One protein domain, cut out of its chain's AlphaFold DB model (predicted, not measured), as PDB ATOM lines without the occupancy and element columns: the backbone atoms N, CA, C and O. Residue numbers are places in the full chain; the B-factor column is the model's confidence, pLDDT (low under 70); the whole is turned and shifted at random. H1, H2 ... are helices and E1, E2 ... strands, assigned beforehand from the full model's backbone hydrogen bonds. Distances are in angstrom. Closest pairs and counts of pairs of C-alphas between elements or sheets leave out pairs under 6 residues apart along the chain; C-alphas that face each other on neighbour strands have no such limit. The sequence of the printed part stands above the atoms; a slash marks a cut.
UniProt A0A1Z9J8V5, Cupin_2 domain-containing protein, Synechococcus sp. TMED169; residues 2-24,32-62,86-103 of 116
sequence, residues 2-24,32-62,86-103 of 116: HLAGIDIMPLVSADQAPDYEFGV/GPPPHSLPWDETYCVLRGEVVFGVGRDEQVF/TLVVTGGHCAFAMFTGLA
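This is residues 2 to 24, 32 to 62 and 86 to 103 of the 116 residues of the protein "Cupin_2 domain-containing protein" of Synechococcus sp. TMED169 (UniProt A0A1Z9J8V5). A strongly twisted wall of four antiparallel strands, in the order E1, E2, E6, E3, has the short helix H1 over one face near E1 and E2. Beyond E3, a separate antiparallel hairpin, E4 and E5, makes the far end of the long axis. The printed part has 72 residues, with six named strands, then one named helix, mostly strand by class. It is compact, with a radius of gyration of the C-alphas of 12.3 A, spanning 34 by 22 by 22 A.

Edge strand E1, residues 6 to 12, and E2, residues 20 to 24, form a hairpin, with N 9 and O 24 within hydrogen-bond range at 2.8 A. E6, residues 86 to 91, is the antiparallel neighbour of E2, N 23 to O 88 3.0 A, and of edge strand E3, residues 42 to 48, N 45 to O 87 2.8 A. H1, residues 95 to 102, is on this sheet, its height over the sheet 10.3 A; the closest C-alphas of E1 and H1, Pro 10 and Phe 96, are 7.0 A apart. Every O i to N i+4 pair in H1 is within hydrogen-bond range. E4, residues 50 to 55, and E5, residues 58 to 62, form a hairpin, N 53 to O 60 2.9 A. E3 and E4 meet only through their link.

From first to last C-alpha, E1 and E3 measure 18.4 A and E6 16.3 A. E1 begins at C-alpha 6 (201.318, 179.740, 275.482); H1 ends at C-alpha 102 (194.136, 185.870, 283.415).

The farthest C-alphas, Gln 16 and Arg 57, are 34.8 A apart. Residues 25 to 31 and 63 to 85 are not printed, with C-alpha gaps of 13.0 A and 10.2 A. Of the links printed whole, none is long. No printed residue is under 70 in pLDDT.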
ATOM      1  N   HIS A   2     198.114 178.202 281.311       86.81
ATOM      2  CA  HIS A   2     197.959 178.435 279.875       86.81
ATOM      3  C   HIS A   2     197.301 179.800 279.655       86.81
ATOM      4  O   HIS A   2     196.317 180.101 280.327       86.81
ATOM      5  N   LEU A   3     197.865 180.634 278.784       84.62
ATOM      6  CA  LEU A   3     197.371 181.985 278.511       84.62
ATOM      7  C   LEU A   3     197.746 182.382 277.085       84.62
ATOM      8  O   LEU A   3     198.915 182.309 276.742       84.62
ATOM      9  N   ALA A   4     196.801 182.852 276.271       79.25
ATOM     10  CA  ALA A   4     197.078 183.310 274.902       79.25
ATOM     11  C   ALA A   4     197.797 182.256 274.027       79.25
ATOM     12  O   ALA A   4     198.687 182.585 273.239       79.25
ATOM     13  N   GLY A   5     197.421 180.983 274.181       85.19
ATOM     14  CA  GLY A   5     198.026 179.867 273.450       85.19
ATOM     15  C   GLY A   5     199.466 179.515 273.842       85.19
ATOM     16  O   GLY A   5     200.106 178.740 273.133       85.19
ATOM     17  N   ILE A   6     199.992 180.071 274.939       92.19
ATOM     18  CA  ILE A   6     201.318 179.740 275.482       92.19
ATOM     19  C   ILE A   6     201.206 179.135 276.881       92.19
ATOM     20  O   ILE A   6     200.336 179.492 277.677       92.19
ATOM     21  N   ASP A   7     202.135 178.238 277.198       94.25
ATOM     22  CA  ASP A   7     202.283 177.653 278.522       94.25
ATOM     23  C   ASP A   7     203.341 178.411 279.314       94.25
ATOM     24  O   ASP A   7     204.485 178.538 278.892       94.25
ATOM     25  N   ILE A   8     202.969 178.884 280.499       94.44
ATOM     26  CA  ILE A   8     203.854 179.585 281.426       94.44
ATOM     27  C   ILE A   8     204.057 178.717 282.668       94.44
ATOM     28  O   ILE A   8     203.099 178.371 283.370       94.44
ATOM     29  N   MET A   9     205.309 178.382 282.962       95.50
ATOM     30  CA  MET A   9     205.732 177.651 284.154       95.50
ATOM     31  C   MET A   9     206.517 178.589 285.081       95.50
ATOM     32  O   MET A   9     207.673 178.897 284.779       95.50
ATOM     33  N   PRO A  10     205.935 179.034 286.208       94.31
ATOM     34  CA  PRO A  10     206.682 179.748 287.239       94.31
ATOM     35  C   PRO A  10     207.810 178.874 287.804       94.31
ATOM     36  O   PRO A  10     207.600 177.701 288.111       94.31
ATOM     37  N   LEU A  11     209.002 179.449 287.952       95.88
ATOM     38  CA  LEU A  11     210.177 178.817 288.563       95.88
ATOM     39  C   LEU A  11     210.547 179.464 289.901       95.88
ATOM     40  O   LEU A  11     210.928 178.767 290.838       95.88
ATOM     41  N   VAL A  12     210.440 180.792 289.974       94.62
ATOM     42  CA  VAL A  12     210.623 181.590 291.193       94.62
ATOM     43  C   VAL A  12     209.483 182.589 291.252       94.62
ATOM     44  O   VAL A  12     209.326 183.374 290.320       94.62
ATOM     45  N   SER A  13     208.694 182.543 292.322       89.81
ATOM     46  CA  SER A  13     207.564 183.455 292.539       89.81
ATOM     47  C   SER A  13     207.871 184.483 293.632       89.81
ATOM     48  O   SER A  13     208.847 184.350 294.377       89.81
ATOM     49  N   ALA A  14     207.027 185.514 293.737       87.81
ATOM     50  CA  ALA A  14     207.231 186.637 294.655       87.81
ATOM     51  C   ALA A  14     207.333 186.249 296.149       87.81
ATOM     52  O   ALA A  14     207.911 186.990 296.943       87.81
ATOM     53  N   ASP A  15     206.797 185.094 296.553       88.06
ATOM     54  CA  ASP A  15     206.932 184.549 297.910       88.06
ATOM     55  C   ASP A  15     208.352 184.038 298.216       88.06
ATOM     56  O   ASP A  15     208.771 184.021 299.375       88.06
ATOM     57  N   GLN A  16     209.101 183.648 297.183       90.56
ATOM     58  CA  GLN A  16     210.489 183.193 297.271       90.56
ATOM     59  C   GLN A  16     211.485 184.335 297.030       90.56
ATOM     60  O   GLN A  16     212.545 184.364 297.657       90.56
ATOM     61  N   ALA A  17     211.158 185.259 296.124       90.69
ATOM     62  CA  ALA A  17     211.970 186.425 295.799       90.69
ATOM     63  C   ALA A  17     211.060 187.640 295.525       90.69
ATOM     64  O   ALA A  17     210.462 187.726 294.459       90.69
ATOM     65  N   PRO A  18     210.945 188.603 296.456       87.31
ATOM     66  CA  PRO A  18     209.999 189.712 296.306       87.31
ATOM     67  C   PRO A  18     210.386 190.701 295.197       87.31
ATOM     68  O   PRO A  18     209.525 191.405 294.676       87.31
ATOM     69  N   ASP A  19     211.670 190.750 294.833       92.62
ATOM     70  CA  ASP A  19     212.213 191.744 293.903       92.62
ATOM     71  C   ASP A  19     212.224 191.276 292.440       92.62
ATOM     72  O   ASP A  19     212.418 192.091 291.537       92.62
ATOM     73  N   TYR A  20     212.044 189.976 292.186       93.56
ATOM     74  CA  TYR A  20     212.052 189.408 290.838       93.56
ATOM     75  C   TYR A  20     211.368 188.043 290.779       93.56
ATOM     76  O   TYR A  20     211.420 187.259 291.723       93.56
ATOM     77  N   GLU A  21     210.808 187.715 289.621       95.50
ATOM     78  CA  GLU A  21     210.207 186.408 289.360       95.50
ATOM     79  C   GLU A  21     210.796 185.795 288.086       95.50
ATOM     80  O   GLU A  21     211.214 186.506 287.174       95.50
ATOM     81  N   PHE A  22     210.849 184.464 288.031       96.75
ATOM     82  CA  PHE A  22     211.375 183.710 286.891       96.75
ATOM     83  C   PHE A  22     210.339 182.721 286.390       96.75
ATOM     84  O   PHE A  22     209.747 181.998 287.190       96.75
ATOM     85  N   GLY A  23     210.185 182.602 285.075       96.62
ATOM     86  CA  GLY A  23     209.308 181.599 284.481       96.62
ATOM     87  C   GLY A  23     209.757 181.177 283.097       96.62
ATOM     88  O   GLY A  23     210.404 181.937 282.387       96.62
ATOM     89  N   VAL A  24     209.412 179.956 282.708       98.19
ATOM     90  CA  VAL A  24     209.594 179.485 281.333       98.19
ATOM     91  C   VAL A  24     208.275 179.621 280.602       98.19
ATOM     92  O   VAL A  24     207.241 179.187 281.103       98.19
ATOM     93  N   GLY A  32     201.519 183.511 271.111       91.25
ATOM     94  CA  GLY A  32     202.207 184.510 271.923       91.25
ATOM     95  C   GLY A  32     201.246 185.610 272.390       91.25
ATOM     96  O   GLY A  32     200.126 185.722 271.876       91.25
ATOM     97  N   PRO A  33     201.634 186.419 273.389       91.44
ATOM     98  CA  PRO A  33     200.764 187.446 273.926       91.44
ATOM     99  C   PRO A  33     200.544 188.560 272.892       91.44
ATOM    100  O   PRO A  33     201.488 188.982 272.214       91.44
ATOM    101  N   PRO A  34     199.317 189.102 272.788       91.06
ATOM    102  CA  PRO A  34     199.073 190.259 271.944       91.06
ATOM    103  C   PRO A  34     199.814 191.489 272.495       91.06
ATOM    104  O   PRO A  34     200.223 191.510 273.656       91.06
ATOM    105  N   PRO A  35     199.939 192.566 271.708       93.88
ATOM    106  CA  PRO A  35     200.639 193.759 272.165       93.88
ATOM    107  C   PRO A  35     200.043 194.448 273.404       93.88
ATOM    108  O   PRO A  35     198.901 194.924 273.370       93.88
ATOM    109  N   HIS A  36     200.856 194.575 274.457       92.56
ATOM    110  CA  HIS A  36     200.493 195.077 275.789       92.56
ATOM    111  C   HIS A  36     201.644 195.871 276.444       92.56
ATOM    112  O   HIS A  36     202.704 196.036 275.846       92.56
ATOM    113  N   SER A  37     201.405 196.412 277.642       94.25
ATOM    114  CA  SER A  37     202.388 197.135 278.462       94.25
ATOM    115  C   SER A  37     202.177 196.767 279.929       94.25
ATOM    116  O   SER A  37     201.035 196.585 280.354       94.25
ATOM    117  N   LEU A  38     203.260 196.689 280.699       93.19
ATOM    118  CA  LEU A  38     203.235 196.332 282.119       93.19
ATOM    119  C   LEU A  38     204.022 197.368 282.934       93.19
ATOM    120  O   LEU A  38     204.947 197.980 282.400       93.19
ATOM    121  N   PRO A  39     203.673 197.607 284.210       93.19
ATOM    122  CA  PRO A  39     204.357 198.597 285.042       93.19
ATOM    123  C   PRO A  39     205.719 198.119 285.582       93.19
ATOM    124  O   PRO A  39     206.309 198.814 286.404       93.19
ATOM    125  N   TRP A  40     206.221 196.967 285.128       94.00
ATOM    126  CA  TRP A  40     207.507 196.390 285.517       94.00
ATOM    127  C   TRP A  40     208.397 196.097 284.311       94.00
ATOM    128  O   TRP A  40     207.912 195.940 283.193       94.00
ATOM    129  N   ASP A  41     209.704 196.018 284.560       96.38
ATOM    130  CA  ASP A  41     210.678 195.559 283.571       96.38
ATOM    131  C   ASP A  41     210.508 194.057 283.315       96.38
ATOM    132  O   ASP A  41     210.293 193.277 284.246       96.38
ATOM    133  N   GLU A  42     210.702 193.641 282.067       97.62
ATOM    134  CA  GLU A  42     210.791 192.235 281.682       97.62
ATOM    135  C   GLU A  42     212.066 191.986 280.880       97.62
ATOM    136  O   GLU A  42     212.514 192.807 280.076       97.62
ATOM    137  N   THR A  43     212.703 190.847 281.119       97.94
ATOM    138  CA  THR A  43     213.835 190.380 280.318       97.94
ATOM    139  C   THR A  43     213.570 188.961 279.869       97.94
ATOM    140  O   THR A  43     213.333 188.080 280.692       97.94
ATOM    141  N   TYR A  44     213.650 188.744 278.563       98.44
ATOM    142  CA  TYR A  44     213.482 187.441 277.945       98.44
ATOM    143  C   TYR A  44     214.827 186.893 277.486       98.44
ATOM    144  O   TYR A  44     215.643 187.630 276.935       98.44
ATOM    145  N   CYS A  45     215.042 185.596 277.679       98.56
ATOM    146  CA  CYS A  45     216.156 184.848 277.110       98.56
ATOM    147  C   CYS A  45     215.599 183.695 276.285       98.56
ATOM    148  O   CYS A  45     214.984 182.784 276.843       98.56
ATOM    149  N   VAL A  46     215.823 183.712 274.971       98.44
ATOM    150  CA  VAL A  46     215.360 182.619 274.109       98.44
ATOM    151  C   VAL A  46     216.170 181.368 274.441       98.44
ATOM    152  O   VAL A  46     217.396 181.362 274.335       98.44
ATOM    153  N   LEU A  47     215.487 180.302 274.852       98.44
ATOM    154  CA  LEU A  47     216.105 179.033 275.230       98.44
ATOM    155  C   LEU A  47     216.127 178.054 274.055       98.44
ATOM    156  O   LEU A  47     217.115 177.345 273.855       98.44
ATOM    157  N   ARG A  48     215.044 178.017 273.271       98.19
ATOM    158  CA  ARG A  48     214.860 177.083 272.154       98.19
ATOM    159  C   ARG A  48     214.065 177.731 271.026       98.19
ATOM    160  O   ARG A  48     213.071 178.405 271.280       98.19
ATOM    161  N   GLY A  49     214.464 177.438 269.791       95.62
ATOM    162  CA  GLY A  49     213.794 177.933 268.591       95.62
ATOM    163  C   GLY A  49     214.128 179.392 268.287       95.62
ATOM    164  O   GLY A  49     215.199 179.891 268.645       95.62
ATOM    165  N   GLU A  50     213.195 180.047 267.602       95.62
ATOM    166  CA  GLU A  50     213.256 181.461 267.240       95.62
ATOM    167  C   GLU A  50     211.938 182.125 267.627       95.62
ATOM    168  O   GLU A  50     210.867 181.529 267.484       95.62
ATOM    169  N   VAL A  51     212.028 183.353 268.128       97.44
ATOM    170  CA  VAL A  51     210.879 184.126 268.595       97.44
ATOM    171  C   VAL A  51     210.942 185.511 267.972       97.44
ATOM    172  O   VAL A  51     211.978 186.179 268.026       97.44
ATOM    173  N   VAL A  52     209.834 185.950 267.388       97.69
ATOM    174  CA  VAL A  52     209.684 187.324 266.911       97.69
ATOM    175  C   VAL A  52     209.247 188.171 268.092       97.69
ATOM    176  O   VAL A  52     208.191 187.915 268.664       97.69
ATOM    177  N   PHE A  53     210.044 189.170 268.454       98.12
ATOM    178  CA  PHE A  53     209.686 190.152 269.473       98.12
ATOM    179  C   PHE A  53     209.435 191.502 268.821       98.12
ATOM    180  O   PHE A  53     210.239 191.960 268.007       98.12
ATOM    181  N   GLY A  54     208.358 192.162 269.239       97.88
ATOM    182  CA  GLY A  54     208.153 193.579 268.994       97.88
ATOM    183  C   GLY A  54     208.283 194.368 270.290       97.88
ATOM    184  O   GLY A  54     207.594 194.054 271.259       97.88
ATOM    185  N   VAL A  55     209.135 195.394 270.303       97.75
ATOM    186  CA  VAL A  55     209.344 196.302 271.441       97.75
ATOM    187  C   VAL A  55     209.310 197.740 270.931       97.75
ATOM    188  O   VAL A  55     210.112 198.147 270.090       97.75
ATOM    189  N   GLY A  56     208.342 198.519 271.406       95.38
ATOM    190  CA  GLY A  56     208.078 199.864 270.910       95.38
ATOM    191  C   GLY A  56     207.707 199.863 269.425       95.38
ATOM    192  O   GLY A  56     206.598 199.480 269.049       95.38
ATOM    193  N   ARG A  57     208.625 200.347 268.581       93.50
ATOM    194  CA  ARG A  57     208.472 200.386 267.111       93.50
ATOM    195  C   ARG A  57     209.316 199.345 266.386       93.50
ATOM    196  O   ARG A  57     209.160 199.208 265.174       93.50
ATOM    197  N   ASP A  58     210.193 198.666 267.111       95.00
ATOM    198  CA  ASP A  58     211.134 197.720 266.543       95.00
ATOM    199  C   ASP A  58     210.540 196.314 266.603       95.00
ATOM    200  O   ASP A  58     209.887 195.940 267.578       95.00
ATOM    201  N   GLU A  59     210.775 195.540 265.550       96.62
ATOM    202  CA  GLU A  59     210.425 194.126 265.460       96.62
ATOM    203  C   GLU A  59     211.644 193.361 264.950       96.62
ATOM    204  O   GLU A  59     212.265 193.757 263.960       96.62
ATOM    205  N   GLN A  60     212.005 192.281 265.639       97.56
ATOM    206  CA  GLN A  60     213.172 191.484 265.291       97.56
ATOM    207  C   GLN A  60     212.988 190.013 265.692       97.56
ATOM    208  O   GLN A  60     212.339 189.690 266.686       97.56
ATOM    209  N   VAL A  61     213.598 189.120 264.907       97.94
ATOM    210  CA  VAL A  61     213.715 187.689 265.214       97.94
ATOM    211  C   VAL A  61     214.900 187.460 266.151       97.94
ATOM    212  O   VAL A  61     216.019 187.898 265.872       97.94
ATOM    213  N   PHE A  62     214.664 186.738 267.243       97.88
ATOM    214  CA  PHE A  62     215.672 186.365 268.228       97.88
ATOM    215  C   PHE A  62     215.782 184.841 268.320       97.88
ATOM    216  O   PHE A  62     214.791 184.149 268.548       97.88
ATOM    217  N   THR A  86     211.195 180.354 275.921       98.25
ATOM    218  CA  THR A  86     211.889 181.540 276.425       98.25
ATOM    219  C   THR A  86     211.804 181.597 277.948       98.25
ATOM    220  O   THR A  86     210.763 181.306 278.536       98.25
ATOM    221  N   LEU A  87     212.903 181.951 278.606       98.38
ATOM    222  CA  LEU A  87     212.900 182.328 280.016       98.38
ATOM    223  C   LEU A  87     212.453 183.783 280.102       98.38
ATOM    224  O   LEU A  87     213.024 184.621 279.414       98.38
ATOM    225  N   VAL A  88     211.504 184.094 280.975       97.56
ATOM    226  CA  VAL A  88     211.164 185.463 281.359       97.56
ATOM    227  C   VAL A  88     211.618 185.725 282.789       97.56
ATOM    228  O   VAL A  88     211.452 184.883 283.675       97.56
ATOM    229  N   VAL A  89     212.191 186.906 282.996       97.00
ATOM    230  CA  VAL A  89     212.444 187.495 284.308       97.00
ATOM    231  C   VAL A  89     211.637 188.777 284.400       97.00
ATOM    232  O   VAL A  89     211.790 189.644 283.540       97.00
ATOM    233  N   THR A  90     210.798 188.905 285.421       95.69
ATOM    234  CA  THR A  90     210.006 190.117 285.662       95.69
ATOM    235  C   THR A  90     210.525 190.844 286.899       95.69
ATOM    236  O   THR A  90     210.940 190.218 287.878       95.69
ATOM    237  N   GLY A  91     210.540 192.175 286.850       89.19
ATOM    238  CA  GLY A  91     210.832 193.017 288.007       89.19
ATOM    239  C   GLY A  91     209.671 192.978 288.999       89.19
ATOM    240  O   GLY A  91     208.518 193.111 288.594       89.19
ATOM    241  N   GLY A  92     209.977 192.783 290.282       73.25
ATOM    242  CA  GLY A  92     209.014 192.450 291.331       73.25
ATOM    243  C   GLY A  92     207.734 193.274 291.283       73.25
ATOM    244  O   GLY A  92     207.768 194.459 291.554       73.25
ATOM    245  N   HIS A  93     206.615 192.630 290.951       73.62
ATOM    246  CA  HIS A  93     205.253 193.185 290.970       73.62
ATOM    247  C   HIS A  93     204.187 192.059 290.936       73.62
ATOM    248  O   HIS A  93     203.039 192.294 290.556       73.62
ATOM    249  N   CYS A  94     204.544 190.837 291.353       79.56
ATOM    250  CA  CYS A  94     203.666 189.658 291.356       79.56
ATOM    251  C   CYS A  94     203.067 189.340 289.969       79.56
ATOM    252  O   CYS A  94     201.872 189.046 289.850       79.56
ATOM    253  N   ALA A  95     203.888 189.386 288.918       84.88
ATOM    254  CA  ALA A  95     203.503 189.094 287.542       84.88
ATOM    255  C   ALA A  95     202.797 187.734 287.426       84.88
ATOM    256  O   ALA A  95     201.758 187.627 286.774       84.88
ATOM    257  N   PHE A  96     203.267 186.700 288.135       85.25
ATOM    258  CA  PHE A  96     202.616 185.386 288.081       85.25
ATOM    259  C   PHE A  96     201.256 185.335 288.775       85.25
ATOM    260  O   PHE A  96     200.386 184.573 288.344       85.25
ATOM    261  N   ALA A  97     201.017 186.174 289.785       86.00
ATOM    262  CA  ALA A  97     199.679 186.325 290.353       86.00
ATOM    263  C   ALA A  97     198.719 186.964 289.334       86.00
ATOM    264  O   ALA A  97     197.583 186.510 289.192       86.00
ATOM    265  N   MET A  98     199.192 187.961 288.577       86.06
ATOM    266  CA  MET A  98     198.432 188.571 287.482       86.06
ATOM    267  C   MET A  98     198.141 187.560 286.362       86.06
ATOM    268  O   MET A  98     196.985 187.423 285.965       86.06
ATOM    269  N   PHE A  99     199.137 186.791 285.908       84.50
ATOM    270  CA  PHE A  99     198.939 185.763 284.877       84.50
ATOM    271  C   PHE A  99     197.970 184.665 285.327       84.50
ATOM    272  O   PHE A  99     197.114 184.249 284.549       84.50
ATOM    273  N   THR A 100     198.038 184.249 286.595       84.62
ATOM    274  CA  THR A 100     197.083 183.284 287.164       84.62
ATOM    275  C   THR A 100     195.654 183.821 287.100       84.62
ATOM    276  O   THR A 100     194.745 183.088 286.726       84.62
ATOM    277  N   GLY A 101     195.451 185.109 287.395       82.62
ATOM    278  CA  GLY A 101     194.141 185.757 287.282       82.62
ATOM    279  C   GLY A 101     193.624 185.914 285.845       82.62
ATOM    280  O   GLY A 101     192.430 186.137 285.658       82.62
ATOM    281  N   LEU A 102     194.493 185.795 284.836       78.44
ATOM    282  CA  LEU A 102     194.136 185.870 283.415       78.44
ATOM    283  C   LEU A 102     193.914 184.501 282.760       78.44
ATOM    284  O   LEU A 102     193.387 184.458 281.651       78.44
ATOM    285  N   ALA A 103     194.291 183.398 283.409       71.19
ATOM    286  CA  ALA A 103     194.243 182.057 282.817       71.19
ATOM    287  C   ALA A 103     192.821 181.586 282.432       71.19
ATOM    288  O   ALA A 103     192.678 180.685 281.612       71.19
TER     289      ALA A 103